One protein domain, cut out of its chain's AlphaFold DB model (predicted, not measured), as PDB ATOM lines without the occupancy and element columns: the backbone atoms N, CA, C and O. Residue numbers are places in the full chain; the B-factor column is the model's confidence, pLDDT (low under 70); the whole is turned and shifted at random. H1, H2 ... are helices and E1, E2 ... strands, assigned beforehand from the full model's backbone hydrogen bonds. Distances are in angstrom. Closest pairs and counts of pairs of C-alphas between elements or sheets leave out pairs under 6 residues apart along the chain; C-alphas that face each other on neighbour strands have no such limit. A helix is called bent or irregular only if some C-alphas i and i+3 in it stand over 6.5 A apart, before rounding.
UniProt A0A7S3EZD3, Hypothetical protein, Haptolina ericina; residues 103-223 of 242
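Overview. This is residues 103 to 223 of the 242 residues of the protein "Hypothetical protein" of Haptolina ericina (UniProt A0A7S3EZD3). A strongly twisted sheet of four antiparallel strands has H2 packed over one face, along the strands, while H1 and H3 lie towards one end of E4 and H4 towards its other end. Two long stretches without a named element, residues 119 to 134 and 168 to 182, lead to H2 and to H3. The printed part has 121 residues with four named helices and four named strands, along the chain E1 H1 H2 E2 E3 H3 E4 H4, and the sheet order is E1 E4 E2 E3. The class is mixed, helices and strands. The whole is compact, with a radius of gyration of the C-alphas of 15.0 A, rounded, and spans 40 by 37 by 22 A.

Along the chain. E1, residues 103 to 109, begins at C-alpha 103, (-26.411, 2.170, -52.291), and is 19.1 A long. H1 is residues 114 to 118. H2, residues 135 to 144, is 14.1 A long and begins at C-alpha 135, (-33.335, 8.405, -37.605). E2, residues 147 to 154, spans 22.1 A, and E3, residues 163 to 167, spans 12.9 A. H3, residues 183 to 190, is irregular: C-alphas 186 and 189 are 9.5 A apart. E4, residues 195 to 202, spans 23.1 A. H4, residues 206 to 216, is 14.4 A long and ends at C-alpha 216, (-13.816, -1.384, -46.937).

Arrangement. E1 and E3 are the edge strands. E1 and E4 are antiparallel at 156 degrees, with N 108 and O 196 at 2.7 A, within hydrogen-bond range. E4 and E2 are antiparallel at 145 degrees, with N 150 and O 199 at 2.8 A. E2 and E3 form a hairpin at 142 degrees, with N 151 and O 166 at 2.8 A. H2 is on the sheet at a height over the sheet of 8.9 A, over E4, along the strands at 10 degrees on the local plane; with the sheet it makes two layers, a helix on one face. The closest C-alphas of H2 and E2 are those of Gln 139 and Thr 149, 5.8 A apart. H4 is on the sheet at a height over the sheet of 9.2 A, but only just over none of its strands: E1, E4 and E3 each lie under 2 of its C-alphas. The closest C-alphas of H4 and E4 are those of Arg 209 and Val 201, 7.6 A apart. H1 and H3 are not on the sheet, and they are only just apart, their closest C-alphas being 8.0 A from each other. E1, H1 H2, E2 and E3, H3, E4 are split strand-helix-strand units, two strands running the same way with another between them, each with a right-handed crossover. Each O i to N i+4 pair of H2 and H4 is within hydrogen-bond range, against 2 of 4 in H3 and 0 of 1 in H1, where 2 of 2 O i to N i+3 pairs are.

Size, cuts and confidence. The two C-alphas farthest apart are those of Asn 131 and Arg 223, 42.1 A. The printed part has no cut. The links H1 to H2 and E3 to H3 are long, with 16 and 15 residues. The mean pLDDT of the printed part is 84.0; 24 residues are under 70, among them 124 to 131 and 215 to 223.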
ATOM      1  N   LEU A 103     -26.991   1.354 -53.350       97.44
ATOM      2  CA  LEU A 103     -26.411   2.170 -52.291       97.44
ATOM      3  C   LEU A 103     -27.051   3.553 -52.266       97.44
ATOM      4  O   LEU A 103     -27.239   4.186 -53.303       97.44
ATOM      5  N   MET A 104     -27.294   4.073 -51.073       98.38
ATOM      6  CA  MET A 104     -27.648   5.474 -50.895       98.38
ATOM      7  C   MET A 104     -26.847   6.080 -49.753       98.38
ATOM      8  O   MET A 104     -26.420   5.374 -48.840       98.38
ATOM      9  N   SER A 105     -26.660   7.389 -49.790       97.94
ATOM     10  CA  SER A 105     -26.136   8.157 -48.673       97.94
ATOM     11  C   SER A 105     -26.993   9.387 -48.450       97.94
ATOM     12  O   SER A 105     -27.387  10.040 -49.415       97.94
ATOM     13  N   PHE A 106     -27.306   9.658 -47.188       98.06
ATOM     14  CA  PHE A 106     -28.144  10.774 -46.770       98.06
ATOM     15  C   PHE A 106     -27.424  11.548 -45.681       98.06
ATOM     16  O   PHE A 106     -26.873  10.926 -44.771       98.06
ATOM     17  N   GLU A 107     -27.480  12.871 -45.731       95.81
ATOM     18  CA  GLU A 107     -27.048  13.684 -44.602       95.81
ATOM     19  C   GLU A 107     -28.078  13.590 -43.459       95.81
ATOM     20  O   GLU A 107     -29.229  14.010 -43.585       95.81
ATOM     21  N   TYR A 108     -27.666  13.038 -42.316       95.31
ATOM     22  CA  TYR A 108     -28.363  13.194 -41.044       95.31
ATOM     23  C   TYR A 108     -27.912  14.513 -40.407       95.31
ATOM     24  O   TYR A 108     -26.909  14.555 -39.687       95.31
ATOM     25  N   GLY A 109     -28.659  15.588 -40.684       92.75
ATOM     26  CA  GLY A 109     -28.283  16.934 -40.259       92.75
ATOM     27  C   GLY A 109     -29.361  17.763 -39.562       92.75
ATOM     28  O   GLY A 109     -30.512  17.351 -39.424       92.75
ATOM     29  N   VAL A 110     -28.984  18.971 -39.117       88.19
ATOM     30  CA  VAL A 110     -29.851  19.920 -38.374       88.19
ATOM     31  C   VAL A 110     -31.163  20.224 -39.106       88.19
ATOM     32  O   VAL A 110     -32.198  20.375 -38.457       88.19
ATOM     33  N   GLY A 111     -31.146  20.281 -40.440       88.25
ATOM     34  CA  GLY A 111     -32.336  20.545 -41.250       88.25
ATOM     35  C   GLY A 111     -33.371  19.415 -41.228       88.25
ATOM     36  O   GLY A 111     -34.529  19.641 -41.582       88.25
ATOM     37  N   TRP A 112     -32.999  18.205 -40.795       91.19
ATOM     38  CA  TRP A 112     -33.878  17.046 -40.928       91.19
ATOM     39  C   TRP A 112     -35.101  17.133 -40.020       91.19
ATOM     40  O   TRP A 112     -36.196  16.723 -40.407       91.19
ATOM     41  N   ASN A 113     -34.930  17.697 -38.823       90.56
ATOM     42  CA  ASN A 113     -35.976  17.827 -37.819       90.56
ATOM     43  C   ASN A 113     -35.893  19.190 -37.128       90.56
ATOM     44  O   ASN A 113     -34.844  19.579 -36.619       90.56
ATOM     45  N   LYS A 114     -37.029  19.888 -37.030       87.56
ATOM     46  CA  LYS A 114     -37.114  21.208 -36.382       87.56
ATOM     47  C   LYS A 114     -36.613  21.183 -34.935       87.56
ATOM     48  O   LYS A 114     -35.959  22.133 -34.502       87.56
ATOM     49  N   LEU A 115     -36.855  20.077 -34.228       87.62
ATOM     50  CA  LEU A 115     -36.459  19.900 -32.833       87.62
ATOM     51  C   LEU A 115     -34.937  19.819 -32.649       87.62
ATOM     52  O   LEU A 115     -34.454  20.041 -31.543       87.62
ATOM     53  N   PHE A 116     -34.149  19.554 -33.699       87.75
ATOM     54  CA  PHE A 116     -32.689  19.514 -33.557       87.75
ATOM     55  C   PHE A 116     -32.133  20.848 -33.093       87.75
ATOM     56  O   PHE A 116     -31.245  20.868 -32.241       87.75
ATOM     57  N   SER A 117     -32.702  21.959 -33.565       82.25
ATOM     58  CA  SER A 117     -32.311  23.306 -33.145       82.25
ATOM     59  C   SER A 117     -32.515  23.578 -31.648       82.25
ATOM     60  O   SER A 117     -31.802  24.415 -31.099       82.25
ATOM     61  N   GLU A 118     -33.391  22.833 -30.966       81.31
ATOM     62  CA  GLU A 118     -33.755  23.079 -29.564       81.31
ATOM     63  C   GLU A 118     -32.673  22.634 -28.566       81.31
ATOM     64  O   GLU A 118     -32.705  23.045 -27.411       81.31
ATOM     65  N   ASN A 119     -31.696  21.825 -29.005       71.81
ATOM     66  CA  ASN A 119     -30.555  21.361 -28.197       71.81
ATOM     67  C   ASN A 119     -30.955  20.831 -26.804       71.81
ATOM     68  O   ASN A 119     -30.279  21.073 -25.800       71.81
ATOM     69  N   ARG A 120     -32.076  20.112 -26.748       75.62
ATOM     70  CA  ARG A 120     -32.590  19.456 -25.548       75.62
ATOM     71  C   ARG A 120     -32.796  17.982 -25.835       75.62
ATOM     72  O   ARG A 120     -33.140  17.617 -26.957       75.62
ATOM     73  N   LYS A 121     -32.684  17.152 -24.796       69.88
ATOM     74  CA  LYS A 121     -33.158  15.771 -24.880       69.88
ATOM     75  C   LYS A 121     -34.645  15.805 -25.215       69.88
ATOM     76  O   LYS A 121     -35.443  16.337 -24.445       69.88
ATOM     77  N   VAL A 122     -34.984  15.284 -26.384       69.19
ATOM     78  CA  VAL A 122     -36.372  15.085 -26.780       69.19
ATOM     79  C   VAL A 122     -36.838  13.801 -26.118       69.19
ATOM     80  O   VAL A 122     -36.153  12.778 -26.189       69.19
ATOM     81  N   ASP A 123     -37.963  13.883 -25.409       72.50
ATOM     82  CA  ASP A 123     -38.610  12.698 -24.857       72.50
ATOM     83  C   ASP A 123     -38.888  11.739 -26.023       72.50
ATOM     84  O   ASP A 123     -39.354  12.155 -27.088       72.50
ATOM     85  N   GLN A 124     -38.598  10.453 -25.836       64.69
ATOM     86  CA  GLN A 124     -38.858   9.432 -26.848       64.69
ATOM     87  C   GLN A 124     -40.312   9.480 -27.336       64.69
ATOM     88  O   GLN A 124     -40.567   9.202 -28.504       64.69
ATOM     89  N   ASN A 125     -41.243   9.914 -26.485       68.75
ATOM     90  CA  ASN A 125     -42.647  10.085 -26.843       68.75
ATOM     91  C   ASN A 125     -42.897  11.299 -27.759       68.75
ATOM     92  O   ASN A 125     -43.693  11.205 -28.691       68.75
ATOM     93  N   GLU A 126     -42.183  12.415 -27.578       65.44
ATOM     94  CA  GLU A 126     -42.306  13.617 -28.425       65.44
ATOM     95  C   GLU A 126     -41.794  13.373 -29.855       65.44
ATOM     96  O   GLU A 126     -42.280  13.964 -30.821       65.44
ATOM     97  N   GLY A 127     -40.851  12.441 -30.008       57.81
ATOM     98  CA  GLY A 127     -40.295  12.025 -31.292       57.81
ATOM     99  C   GLY A 127     -41.122  10.988 -32.060       57.81
ATOM    100  O   GLY A 127     -40.644  10.507 -33.085       57.81
ATOM    101  N   THR A 128     -42.325  10.606 -31.611       56.41
ATOM    102  CA  THR A 128     -43.101   9.494 -32.219       56.41
ATOM    103  C   THR A 128     -44.299   9.914 -33.065       56.41
ATOM    104  O   THR A 128     -44.885   9.063 -33.733       56.41
ATOM    105  N   GLY A 129     -44.655  11.204 -33.100       63.94
ATOM    106  CA  GLY A 129     -45.749  11.671 -33.956       63.94
ATOM    107  C   GLY A 129     -45.507  11.335 -35.432       63.94
ATOM    108  O   GLY A 129     -44.367  11.302 -35.885       63.94
ATOM    109  N   GLU A 130     -46.567  11.136 -36.223       55.47
ATOM    110  CA  GLU A 130     -46.468  10.789 -37.655       55.47
ATOM    111  C   GLU A 130     -45.633  11.772 -38.495       55.47
ATOM    112  O   GLU A 130     -45.130  11.399 -39.558       55.47
ATOM    113  N   ASN A 131     -45.377  12.976 -37.981       64.25
ATOM    114  CA  ASN A 131     -44.544  14.003 -38.605       64.25
ATOM    115  C   ASN A 131     -43.100  14.067 -38.075       64.25
ATOM    116  O   ASN A 131     -42.336  14.940 -38.490       64.25
ATOM    117  N   SER A 132     -42.694  13.175 -37.170       79.75
ATOM    118  CA  SER A 132     -41.337  13.171 -36.635       79.75
ATOM    119  C   SER A 132     -40.347  12.624 -37.670       79.75
ATOM    120  O   SER A 132     -40.399  11.473 -38.104       79.75
ATOM    121  N   ARG A 133     -39.434  13.483 -38.110       90.81
ATOM    122  CA  ARG A 133     -38.360  13.155 -39.049       90.81
ATOM    123  C   ARG A 133     -37.145  12.665 -38.251       90.81
ATOM    124  O   ARG A 133     -36.211  13.424 -38.028       90.81
ATOM    125  N   THR A 134     -37.216  11.450 -37.701       92.19
ATOM    126  CA  THR A 134     -36.164  10.866 -36.834       92.19
ATOM    127  C   THR A 134     -35.347   9.799 -37.554       92.19
ATOM    128  O   THR A 134     -35.826   9.211 -38.533       92.19
ATOM    129  N   LEU A 135     -34.144   9.491 -37.052       94.38
ATOM    130  CA  LEU A 135     -33.335   8.405 -37.605       94.38
ATOM    131  C   LEU A 135     -34.045   7.053 -37.442       94.38
ATOM    132  O   LEU A 135     -34.040   6.247 -38.373       94.38
ATOM    133  N   ARG A 136     -34.727   6.819 -36.311       93.62
ATOM    134  CA  ARG A 136     -35.496   5.591 -36.043       93.62
ATOM    135  C   ARG A 136     -36.548   5.340 -37.115       93.62
ATOM    136  O   ARG A 136     -36.691   4.216 -37.600       93.62
ATOM    137  N   ARG A 137     -37.298   6.380 -37.487       93.12
ATOM    138  CA  ARG A 137     -38.344   6.269 -38.512       93.12
ATOM    139  C   ARG A 137     -37.746   6.136 -39.898       93.12
ATOM    140  O   ARG A 137     -38.243   5.328 -40.678       93.12
ATOM    141  N   PHE A 138     -36.662   6.859 -40.176       96.12
ATOM    142  CA  PHE A 138     -35.923   6.720 -41.424       96.12
ATOM    143  C   PHE A 138     -35.452   5.272 -41.626       96.12
ATOM    144  O   PHE A 138     -35.858   4.632 -42.594       96.12
ATOM    145  N   GLN A 139     -34.692   4.705 -40.682       96.50
ATOM    146  CA  GLN A 139     -34.171   3.338 -40.814       96.50
ATOM    147  C   GLN A 139     -35.290   2.289 -40.847       96.50
ATOM    148  O   GLN A 139     -35.202   1.331 -41.608       96.50
ATOM    149  N   THR A 140     -36.380   2.492 -40.094       95.19
ATOM    150  CA  THR A 140     -37.537   1.579 -40.123       95.19
ATOM    151  C   THR A 140     -38.182   1.579 -41.506       95.19
ATOM    152  O   THR A 140     -38.460   0.514 -42.062       95.19
ATOM    153  N   LYS A 141     -38.353   2.765 -42.107       96.00
ATOM    154  CA  LYS A 141     -38.852   2.910 -43.476       96.00
ATOM    155  C   LYS A 141     -37.911   2.243 -44.483       96.00
ATOM    156  O   LYS A 141     -38.374   1.438 -45.285       96.00
ATOM    157  N   MET A 142     -36.602   2.482 -44.405       97.94
ATOM    158  CA  MET A 142     -35.624   1.823 -45.286       97.94
ATOM    159  C   MET A 142     -35.637   0.297 -45.129       97.94
ATOM    160  O   MET A 142     -35.641  -0.432 -46.121       97.94
ATOM    161  N   SER A 143     -35.743  -0.196 -43.896       96.44
ATOM    162  CA  SER A 143     -35.833  -1.627 -43.612       96.44
ATOM    163  C   SER A 143     -37.079  -2.268 -44.219       96.44
ATOM    164  O   SER A 143     -36.980  -3.379 -44.746       96.44
ATOM    165  N   SER A 144     -38.213  -1.553 -44.238       96.12
ATOM    166  CA  SER A 144     -39.446  -2.016 -44.894       96.12
ATOM    167  C   SER A 144     -39.300  -2.191 -46.412       96.12
ATOM    168  O   SER A 144     -39.944  -3.059 -46.992       96.12
ATOM    169  N   TYR A 145     -38.388  -1.444 -47.046       96.75
ATOM    170  CA  TYR A 145     -38.016  -1.624 -48.454       96.75
ATOM    171  C   TYR A 145     -36.903  -2.670 -48.657       96.75
ATOM    172  O   TYR A 145     -36.478  -2.930 -49.781       96.75
ATOM    173  N   GLY A 146     -36.407  -3.298 -47.590       96.00
ATOM    174  CA  GLY A 146     -35.334  -4.291 -47.649       96.00
ATOM    175  C   GLY A 146     -33.924  -3.700 -47.714       96.00
ATOM    176  O   GLY A 146     -33.039  -4.275 -48.351       96.00
ATOM    177  N   TYR A 147     -33.711  -2.566 -47.051       97.06
ATOM    178  CA  TYR A 147     -32.408  -1.919 -46.920       97.06
ATOM    179  C   TYR A 147     -31.914  -1.909 -45.471       97.06
ATOM    180  O   TYR A 147     -32.695  -1.751 -44.535       97.06
ATOM    181  N   ASP A 148     -30.603  -2.031 -45.289       95.88
ATOM    182  CA  ASP A 148     -29.930  -1.851 -44.003       95.88
ATOM    183  C   ASP A 148     -29.349  -0.435 -43.930       95.88
ATOM    184  O   ASP A 148     -28.852   0.089 -44.927       95.88
ATOM    185  N   THR A 149     -29.433   0.199 -42.760       97.31
ATOM    186  CA  THR A 149     -28.937   1.569 -42.545       97.31
ATOM    187  C   THR A 149     -27.738   1.534 -41.606       97.31
ATOM    188  O   THR A 149     -27.714   0.775 -40.633       97.31
ATOM    189  N   TYR A 150     -26.744   2.361 -41.904       96.19
ATOM    190  CA  TYR A 150     -25.524   2.520 -41.133       96.19
ATOM    191  C   TYR A 150     -25.238   4.006 -40.930       96.19
ATOM    192  O   TYR A 150     -25.405   4.800 -41.854       96.19
ATOM    193  N   LEU A 151     -24.752   4.378 -39.752       95.50
ATOM    194  CA  LEU A 151     -24.119   5.674 -39.522       95.50
ATOM    195  C   LEU A 151     -22.669   5.609 -40.002       95.50
ATOM    196  O   LEU A 151     -21.948   4.666 -39.666       95.50
ATOM    197  N   ILE A 152     -22.241   6.610 -40.768       93.00
ATOM    198  CA  ILE A 152     -20.851   6.783 -41.179       93.00
ATOM    199  C   ILE A 152     -20.155   7.631 -40.117       93.00
ATOM    200  O   ILE A 152     -20.473   8.803 -39.929       93.00
ATOM    201  N   HIS A 153     -19.184   7.043 -39.424       86.12
ATOM    202  CA  HIS A 153     -18.360   7.749 -38.454       86.12
ATOM    203  C   HIS A 153     -16.917   7.825 -38.953       86.12
ATOM    204  O   HIS A 153     -16.308   6.807 -39.295       86.12
ATOM    205  N   GLY A 154     -16.369   9.040 -38.999       79.94
ATOM    206  CA  GLY A 154     -14.933   9.231 -39.165       79.94
ATOM    207  C   GLY A 154     -14.223   8.805 -37.885       79.94
ATOM    208  O   GLY A 154     -14.654   9.185 -36.801       79.94
ATOM    209  N   GLY A 155     -13.171   7.994 -37.997       67.62
ATOM    210  CA  GLY A 155     -12.383   7.559 -36.850       67.62
ATOM    211  C   GLY A 155     -11.860   8.724 -36.002       67.62
ATOM    212  O   GLY A 155     -11.790   9.878 -36.428       67.62
ATOM    213  N   THR A 156     -11.465   8.409 -34.773       70.06
ATOM    214  CA  THR A 156     -10.816   9.346 -33.850       70.06
ATOM    215  C   THR A 156      -9.481   9.853 -34.408       70.06
ATOM    216  O   THR A 156      -8.979   9.338 -35.405       70.06
ATOM    217  N   LYS A 157      -8.831  10.825 -33.752       68.69
ATOM    218  CA  LYS A 157      -7.496  11.305 -34.170       68.69
ATOM    219  C   LYS A 157      -6.480  10.161 -34.303       68.69
ATOM    220  O   LYS A 157      -5.678  10.156 -35.236       68.69
ATOM    221  N   GLU A 158      -6.574   9.168 -33.422       72.12
ATOM    222  CA  GLU A 158      -5.733   7.966 -33.385       72.12
ATOM    223  C   GLU A 158      -6.073   6.973 -34.508       72.12
ATOM    224  O   GLU A 158      -5.232   6.173 -34.910       72.12
ATOM    225  N   THR A 159      -7.295   7.035 -35.039       66.25
ATOM    226  CA  THR A 159      -7.810   6.174 -36.114       66.25
ATOM    227  C   THR A 159      -8.220   6.987 -37.341       66.25
ATOM    228  O   THR A 159      -9.074   6.561 -38.107       66.25
ATOM    229  N   SER A 160      -7.587   8.141 -37.560       58.91
ATOM    230  CA  SER A 160      -8.034   9.217 -38.467       58.91
ATOM    231  C   SER A 160      -8.182   8.835 -39.947       58.91
ATOM    232  O   SER A 160      -8.746   9.600 -40.722       58.91
ATOM    233  N   ASN A 161      -7.742   7.636 -40.336       64.62
ATOM    234  CA  ASN A 161      -7.921   7.075 -41.678       64.62
ATOM    235  C   ASN A 161      -8.973   5.951 -41.755       64.62
ATOM    236  O   ASN A 161      -9.189   5.393 -42.829       64.62
ATOM    237  N   ALA A 162      -9.599   5.575 -40.639       72.62
ATOM    238  CA  ALA A 162     -10.586   4.507 -40.582       72.62
ATOM    239  C   ALA A 162     -11.997   5.097 -40.608       72.62
ATOM    240  O   ALA A 162     -12.417   5.795 -39.688       72.62
ATOM    241  N   VAL A 163     -12.745   4.791 -41.664       82.62
ATOM    242  CA  VAL A 163     -14.199   4.959 -41.665       82.62
ATOM    243  C   VAL A 163     -14.797   3.774 -40.915       82.62
ATOM    244  O   VAL A 163     -14.445   2.625 -41.185       82.62
ATOM    245  N   VAL A 164     -15.699   4.046 -39.976       85.31
ATOM    246  CA  VAL A 164     -16.465   3.022 -39.262       85.31
ATOM    247  C   VAL A 164     -17.923   3.142 -39.678       85.31
ATOM    248  O   VAL A 164     -18.491   4.233 -39.647       85.31
ATOM    249  N   LEU A 165     -18.536   2.018 -40.056       90.19
ATOM    250  CA  LEU A 165     -19.984   1.945 -40.226       90.19
ATOM    251  C   LEU A 165     -20.612   1.337 -38.979       90.19
ATOM    252  O   LEU A 165     -20.340   0.183 -38.642       90.19
ATOM    253  N   VAL A 166     -21.467   2.107 -38.319       91.94
ATOM    254  CA  VAL A 166     -22.226   1.652 -37.153       91.94
ATOM    255  C   VAL A 166     -23.617   1.232 -37.630       91.94
ATOM    256  O   VAL A 166     -24.356   2.088 -38.116       91.94
ATOM    257  N   PRO A 167     -23.993  -0.058 -37.551       93.62
ATOM    258  CA  PRO A 167     -25.316  -0.498 -37.982       93.62
ATOM    259  C   PRO A 167     -26.396   0.158 -37.118       93.62
ATOM    260  O   PRO A 167     -26.301   0.156 -35.895       93.62
ATOM    261  N   CYS A 168     -27.434   0.697 -37.754       95.25
ATOM    262  CA  CYS A 168     -28.541   1.375 -37.082       95.25
ATOM    263  C   CYS A 168     -29.903   0.834 -37.541       95.25
ATOM    264  O   CYS A 168     -30.876   1.572 -37.643       95.25
ATOM    265  N   SER A 169     -29.990  -0.469 -37.818       93.31
ATOM    266  CA  SER A 169     -31.235  -1.138 -38.210       93.31
ATOM    267  C   SER A 169     -31.458  -2.452 -37.458       93.31
ATOM    268  O   SER A 169     -30.512  -3.134 -37.055       93.31
ATOM    269  N   GLY A 170     -32.728  -2.832 -37.295       91.44
ATOM    270  CA  GLY A 170     -33.125  -4.098 -36.669       91.44
ATOM    271  C   GLY A 170     -32.610  -4.238 -35.232       91.44
ATOM    272  O   GLY A 170     -32.754  -3.324 -34.427       91.44
ATOM    273  N   ALA A 171     -31.986  -5.378 -34.920       90.62
ATOM    274  CA  ALA A 171     -31.458  -5.676 -33.584       90.62
ATOM    275  C   ALA A 171     -30.272  -4.788 -33.155       90.62
ATOM    276  O   ALA A 171     -29.902  -4.798 -31.986       90.62
ATOM    277  N   PHE A 172     -29.675  -4.037 -34.084       91.25
ATOM    278  CA  PHE A 172     -28.591  -3.094 -33.789       91.25
ATOM    279  C   PHE A 172     -29.095  -1.689 -33.458       91.25
ATOM    280  O   PHE A 172     -28.297  -0.803 -33.164       91.25
ATOM    281  N   TRP A 173     -30.407  -1.462 -33.530       93.56
ATOM    282  CA  TRP A 173     -30.972  -0.176 -33.162       93.56
ATOM    283  C   TRP A 173     -30.752   0.122 -31.672       93.56
ATOM    284  O   TRP A 173     -31.031  -0.712 -30.812       93.56
ATOM    285  N   HIS A 174     -30.332   1.353 -31.380       93.06
ATOM    286  CA  HIS A 174     -30.293   1.908 -30.032       93.06
ATOM    287  C   HIS A 174     -30.747   3.367 -30.076       93.06
ATOM    288  O   HIS A 174     -30.375   4.099 -30.991       93.06
ATOM    289  N   ASP A 175     -31.516   3.820 -29.085       90.50
ATOM    290  CA  ASP A 175     -32.048   5.193 -29.091       90.50
ATOM    291  C   ASP A 175     -30.951   6.256 -28.935       90.50
ATOM    292  O   ASP A 175     -31.131   7.398 -29.333       90.50
ATOM    293  N   GLU A 176     -29.770   5.881 -28.440       90.44
ATOM    294  CA  GLU A 176     -28.603   6.777 -28.411       90.44
ATOM    295  C   GLU A 176     -28.049   7.128 -29.798       90.44
ATOM    296  O   GLU A 176     -27.260   8.065 -29.904       90.44
ATOM    297  N   LEU A 177     -28.463   6.419 -30.853       92.88
ATOM    298  CA  LEU A 177     -28.095   6.734 -32.237       92.88
ATOM    299  C   LEU A 177     -28.840   7.965 -32.777       92.88
ATOM    300  O   LEU A 177     -28.524   8.458 -33.858       92.88
ATOM    301  N   GLU A 178     -29.796   8.501 -32.023       92.19
ATOM    302  CA  GLU A 178     -30.469   9.770 -32.291       92.19
ATOM    303  C   GLU A 178     -29.568  10.975 -31.938       92.19
ATOM    304  O   GLU A 178     -29.908  11.850 -31.140       92.19
ATOM    305  N   LEU A 179     -28.375  11.008 -32.543       91.25
ATOM    306  CA  LEU A 179     -27.271  11.912 -32.204       91.25
ATOM    307  C   LEU A 179     -27.663  13.397 -32.281       91.25
ATOM    308  O   LEU A 179     -27.254  14.191 -31.431       91.25
ATOM    309  N   CYS A 180     -28.486  13.777 -33.266       91.06
ATOM    310  CA  CYS A 180     -28.881  15.171 -33.472       91.06
ATOM    311  C   CYS A 180     -29.880  15.707 -32.435       91.06
ATOM    312  O   CYS A 180     -30.101  16.918 -32.383       91.06
ATOM    313  N   PHE A 181     -30.461  14.854 -31.588       89.25
ATOM    314  CA  PHE A 181     -31.288  15.301 -30.466       89.25
ATOM    315  C   PHE A 181     -30.463  15.641 -29.215       89.25
ATOM    316  O   PHE A 181     -30.922  16.405 -28.373       89.25
ATOM    317  N   ASP A 182     -29.231  15.140 -29.091       87.75
ATOM    318  CA  ASP A 182     -28.343  15.411 -27.949       87.75
ATOM    319  C   ASP A 182     -26.975  15.928 -28.422       87.75
ATOM    320  O   ASP A 182     -25.906  15.423 -28.065       87.75
ATOM    321  N   ARG A 183     -27.013  16.957 -29.279       88.25
ATOM    322  CA  ARG A 183     -25.827  17.491 -29.971       88.25
ATOM    323  C   ARG A 183     -24.771  17.998 -29.008       88.25
ATOM    324  O   ARG A 183     -23.585  17.828 -29.267       88.25
ATOM    325  N   LYS A 184     -25.182  18.599 -27.888       87.88
ATOM    326  CA  LYS A 184     -24.249  19.049 -26.852       87.88
ATOM    327  C   LYS A 184     -23.452  17.893 -26.255       87.88
ATOM    328  O   LYS A 184     -22.250  18.044 -26.064       87.88
ATOM    329  N   ARG A 185     -24.085  16.743 -26.000       88.44
ATOM    330  CA  ARG A 185     -23.384  15.550 -25.509       88.44
ATOM    331  C   ARG A 185     -22.465  14.952 -26.573       88.44
ATOM    332  O   ARG A 185     -21.356  14.552 -26.240       88.44
ATOM    333  N   VAL A 186     -22.923  14.878 -27.824       87.50
ATOM    334  CA  VAL A 186     -22.200  14.185 -28.907       87.50
ATOM    335  C   VAL A 186     -21.061  15.030 -29.489       87.50
ATOM    336  O   VAL A 186     -19.959  14.521 -29.676       87.50
ATOM    337  N   TYR A 187     -21.305  16.313 -29.762       86.31
ATOM    338  CA  TYR A 187     -20.384  17.195 -30.490       86.31
ATOM    339  C   TYR A 187     -19.708  18.256 -29.606       86.31
ATOM    340  O   TYR A 187     -18.829  18.976 -30.084       86.31
ATOM    341  N   GLY A 188     -20.095  18.381 -28.329       89.25
ATOM    342  CA  GLY A 188     -19.505  19.345 -27.397       89.25
ATOM    343  C   GLY A 188     -19.627  20.789 -27.896       89.25
ATOM    344  O   GLY A 188     -20.728  21.284 -28.159       89.25
ATOM    345  N   ASP A 189     -18.485  21.455 -28.064       87.44
ATOM    346  CA  ASP A 189     -18.405  22.847 -28.533       87.44
ATOM    347  C   ASP A 189     -18.890  23.025 -29.983       87.44
ATOM    348  O   ASP A 189     -19.291  24.120 -30.374       87.44
ATOM    349  N   TYR A 190     -18.944  21.945 -30.769       84.25
ATOM    350  CA  TYR A 190     -19.468  21.953 -32.138       84.25
ATOM    351  C   TYR A 190     -20.972  21.665 -32.209       84.25
ATOM    352  O   TYR A 190     -21.505  21.459 -33.294       84.25
ATOM    353  N   SER A 191     -21.681  21.679 -31.077       82.88
ATOM    354  CA  SER A 191     -23.115  21.349 -30.983       82.88
ATOM    355  C   SER A 191     -24.061  22.244 -31.786       82.88
ATOM    356  O   SER A 191     -25.220  21.878 -31.992       82.88
ATOM    357  N   MET A 192     -23.579  23.383 -32.294       80.88
ATOM    358  CA  MET A 192     -24.310  24.172 -33.289       80.88
ATOM    359  C   MET A 192     -24.545  23.385 -34.586       80.88
ATOM    360  O   MET A 192     -25.526  23.637 -35.287       80.88
ATOM    361  N   HIS A 193     -23.709  22.382 -34.852       83.12
ATOM    362  CA  HIS A 193     -23.753  21.525 -36.021       83.12
ATOM    363  C   HIS A 193     -24.113  20.090 -35.617       83.12
ATOM    364  O   HIS A 193     -23.644  19.557 -34.615       83.12
ATOM    365  N   CYS A 194     -24.984  19.471 -36.402       87.81
ATOM    366  CA  CYS A 194     -25.108  18.023 -36.476       87.81
ATOM    367  C   CYS A 194     -25.038  17.705 -37.951       87.81
ATOM    368  O   CYS A 194     -25.905  18.170 -38.687       87.81
ATOM    369  N   TRP A 195     -23.986  17.003 -38.345       87.31
ATOM    370  CA  TRP A 195     -23.731  16.581 -39.713       87.31
ATOM    371  C   TRP A 195     -23.131  15.192 -39.618       87.31
ATOM    372  O   TRP A 195     -21.997  15.005 -39.169       87.31
ATOM    373  N   THR A 196     -23.931  14.178 -39.893       92.50
ATOM    374  CA  THR A 196     -23.463  12.797 -39.917       92.50
ATOM    375  C   THR A 196     -24.051  12.131 -41.133       92.50
ATOM    376  O   THR A 196     -25.251  12.176 -41.344       92.50
ATOM    377  N   ASP A 197     -23.217  11.513 -41.954       95.06
ATOM    378  CA  ASP A 197     -23.723  10.807 -43.116       95.06
ATOM    379  C   ASP A 197     -24.290   9.449 -42.704       95.06
ATOM    380  O   ASP A 197     -23.764   8.744 -41.836       95.06
ATOM    381  N   LEU A 198     -25.353   9.049 -43.384       97.31
ATOM    382  CA  LEU A 198     -25.840   7.684 -43.391       97.31
ATOM    383  C   LEU A 198     -25.352   6.974 -44.644       97.31
ATOM    384  O   LEU A 198     -25.243   7.574 -45.715       97.31
ATOM    385  N   LEU A 199     -25.143   5.669 -44.519       97.44
ATOM    386  CA  LEU A 199     -25.078   4.746 -45.639       97.44
ATOM    387  C   LEU A 199     -26.282   3.811 -45.569       97.44
ATOM    388  O   LEU A 199     -26.525   3.173 -44.548       97.44
ATOM    389  N   VAL A 200     -27.013   3.695 -46.668       97.81
ATOM    390  CA  VAL A 200     -28.117   2.751 -46.813       97.81
ATOM    391  C   VAL A 200     -27.752   1.741 -47.892       97.81
ATOM    392  O   VAL A 200     -27.358   2.115 -48.995       97.81
ATOM    393  N   VAL A 201     -27.865   0.456 -47.572       96.56
ATOM    394  CA  VAL A 201     -27.364  -0.646 -48.400       96.56
ATOM    395  C   VAL A 201     -28.491  -1.631 -48.661       96.56
ATOM    396  O   VAL A 201     -29.172  -2.059 -47.730       96.56
ATOM    397  N   ARG A 202     -28.693  -2.029 -49.919       96.12
ATOM    398  CA  ARG A 202     -29.681  -3.059 -50.256       96.12
ATOM    399  C   ARG A 202     -29.303  -4.391 -49.599       96.12
ATOM    400  O   ARG A 202     -28.238  -4.948 -49.871       96.12
ATOM    401  N   ARG A 203     -30.197  -4.946 -48.772       93.38
ATOM    402  CA  ARG A 203     -29.926  -6.141 -47.948       93.38
ATOM    403  C   ARG A 203     -29.571  -7.373 -48.777       93.38
ATOM    404  O   ARG A 203     -28.726  -8.171 -48.367       93.38
ATOM    405  N   CYS A 204     -30.206  -7.493 -49.940       92.19
ATOM    406  CA  CYS A 204     -30.096  -8.644 -50.831       92.19
ATOM    407  C   CYS A 204     -28.905  -8.617 -51.791       92.19
ATOM    408  O   CYS A 204     -28.712  -9.572 -52.537       92.19
ATOM    409  N   ASN A 205     -28.076  -7.571 -51.768       92.00
ATOM    410  CA  ASN A 205     -26.842  -7.561 -52.543       92.00
ATOM    411  C   ASN A 205     -25.682  -8.137 -51.717       92.00
ATOM    412  O   ASN A 205     -24.937  -7.413 -51.051       92.00
ATOM    413  N   VAL A 206     -25.536  -9.465 -51.755       87.81
ATOM    414  CA  VAL A 206     -24.519 -10.196 -50.980       87.81
ATOM    415  C   VAL A 206     -23.104  -9.729 -51.328       87.81
ATOM    416  O   VAL A 206     -22.314  -9.471 -50.423       87.81
ATOM    417  N   CYS A 207     -22.793  -9.557 -52.616       88.88
ATOM    418  CA  CYS A 207     -21.464  -9.138 -53.066       88.88
ATOM    419  C   CYS A 207     -21.094  -7.744 -52.549       88.88
ATOM    420  O   CYS A 207     -19.973  -7.529 -52.093       88.88
ATOM    421  N   LEU A 208     -22.038  -6.801 -52.594       90.06
ATOM    422  CA  LEU A 208     -21.827  -5.451 -52.087       90.06
ATOM    423  C   LEU A 208     -21.623  -5.447 -50.571       90.06
ATOM    424  O   LEU A 208     -20.683  -4.825 -50.080       90.06
ATOM    425  N   ARG A 209     -22.465  -6.170 -49.827       86.38
ATOM    426  CA  ARG A 209     -22.321  -6.290 -48.370       86.38
ATOM    427  C   ARG A 209     -20.993  -6.931 -47.991       86.38
ATOM    428  O   ARG A 209     -20.312  -6.435 -47.098       86.38
ATOM    429  N   GLN A 210     -20.600  -7.987 -48.698       84.44
ATOM    430  CA  GLN A 210     -19.306  -8.628 -48.511       84.44
ATOM    431  C   GLN A 210     -18.163  -7.641 -48.779       84.44
ATOM    432  O   GLN A 210     -17.266  -7.505 -47.954       84.44
ATOM    433  N   ALA A 211     -18.217  -6.888 -49.881       86.06
ATOM    434  CA  ALA A 211     -17.209  -5.879 -50.187       86.06
ATOM    435  C   ALA A 211     -17.124  -4.793 -49.099       86.06
ATOM    436  O   ALA A 211     -16.020  -4.432 -48.686       86.06
ATOM    437  N   LEU A 212     -18.264  -4.310 -48.596       84.06
ATOM    438  CA  LEU A 212     -18.311  -3.322 -47.519       84.06
ATOM    439  C   LEU A 212     -17.671  -3.855 -46.231       84.06
ATOM    440  O   LEU A 212     -16.784  -3.208 -45.677       84.06
ATOM    441  N   HIS A 213     -18.065  -5.046 -45.775       78.56
ATOM    442  CA  HIS A 213     -17.600  -5.589 -44.497       78.56
ATOM    443  C   HIS A 213     -16.178  -6.169 -44.547       78.56
ATOM    444  O   HIS A 213     -15.430  -6.013 -43.586       78.56
ATOM    445  N   GLU A 214     -15.778  -6.813 -45.644       76.38
ATOM    446  CA  GLU A 214     -14.478  -7.491 -45.730       76.38
ATOM    447  C   GLU A 214     -13.362  -6.593 -46.268       76.38
ATOM    448  O   GLU A 214     -12.211  -6.740 -45.857       76.38
ATOM    449  N   ARG A 215     -13.668  -5.679 -47.201       69.44
ATOM    450  CA  ARG A 215     -12.638  -4.893 -47.906       69.44
ATOM    451  C   ARG A 215     -12.584  -3.442 -47.461       69.44
ATOM    452  O   ARG A 215     -11.493  -2.900 -47.319       69.44
ATOM    453  N   VAL A 216     -13.743  -2.813 -47.278       67.44
ATOM    454  CA  VAL A 216     -13.816  -1.384 -46.937       67.44
ATOM    455  C   VAL A 216     -13.680  -1.169 -45.429       67.44
ATOM    456  O   VAL A 216     -13.075  -0.188 -45.009       67.44
ATOM    457  N   LEU A 217     -14.177  -2.102 -44.609       64.50
ATOM    458  CA  LEU A 217     -14.246  -1.951 -43.150       64.50
ATOM    459  C   LEU A 217     -13.539  -3.073 -42.377       64.50
ATOM    460  O   LEU A 217     -14.130  -3.635 -41.445       64.50
ATOM    461  N   PRO A 218     -12.263  -3.382 -42.669       58.59
ATOM    462  CA  PRO A 218     -11.552  -4.451 -41.970       58.59
ATOM    463  C   PRO A 218     -11.492  -4.222 -40.447       58.59
ATOM    464  O   PRO A 218     -11.437  -5.184 -39.687       58.59
ATOM    465  N   ALA A 219     -11.584  -2.965 -39.988       53.69
ATOM    466  CA  ALA A 219     -11.642  -2.600 -38.571       53.69
ATOM    467  C   ALA A 219     -12.932  -3.055 -37.855       53.69
ATOM    468  O   ALA A 219     -12.895  -3.330 -36.658       53.69
ATOM    469  N   THR A 220     -14.057  -3.187 -38.570       49.84
ATOM    470  CA  THR A 220     -15.294  -3.774 -38.010       49.84
ATOM    471  C   THR A 220     -15.242  -5.298 -37.966       49.84
ATOM    472  O   THR A 220     -15.874  -5.916 -37.113       49.84
ATOM    473  N   GLY A 221     -14.416  -5.908 -38.819       49.09
ATOM    474  CA  GLY A 221     -14.063  -7.324 -38.776       49.09
ATOM    475  C   GLY A 221     -13.027  -7.643 -37.701       49.09
ATOM    476  O   GLY A 221     -12.218  -8.552 -37.904       49.09
ATOM    477  N   GLY A 222     -13.010  -6.883 -36.591       47.38
ATOM    478  CA  GLY A 222     -12.123  -7.117 -35.456       47.38
ATOM    479  C   GLY A 222     -12.079  -8.607 -35.186       47.38
ATOM    480  O   GLY A 222     -13.148  -9.196 -35.086       47.38
ATOM    481  N   ARG A 223     -10.869  -9.198 -35.200       45.06
ATOM    482  CA  ARG A 223     -10.612 -10.649 -35.166       45.06
ATOM    483  C   ARG A 223     -11.604 -11.338 -34.231       45.06
ATOM    484  O   ARG A 223     -11.324 -11.512 -33.045       45.06
TER     485      ARG A 223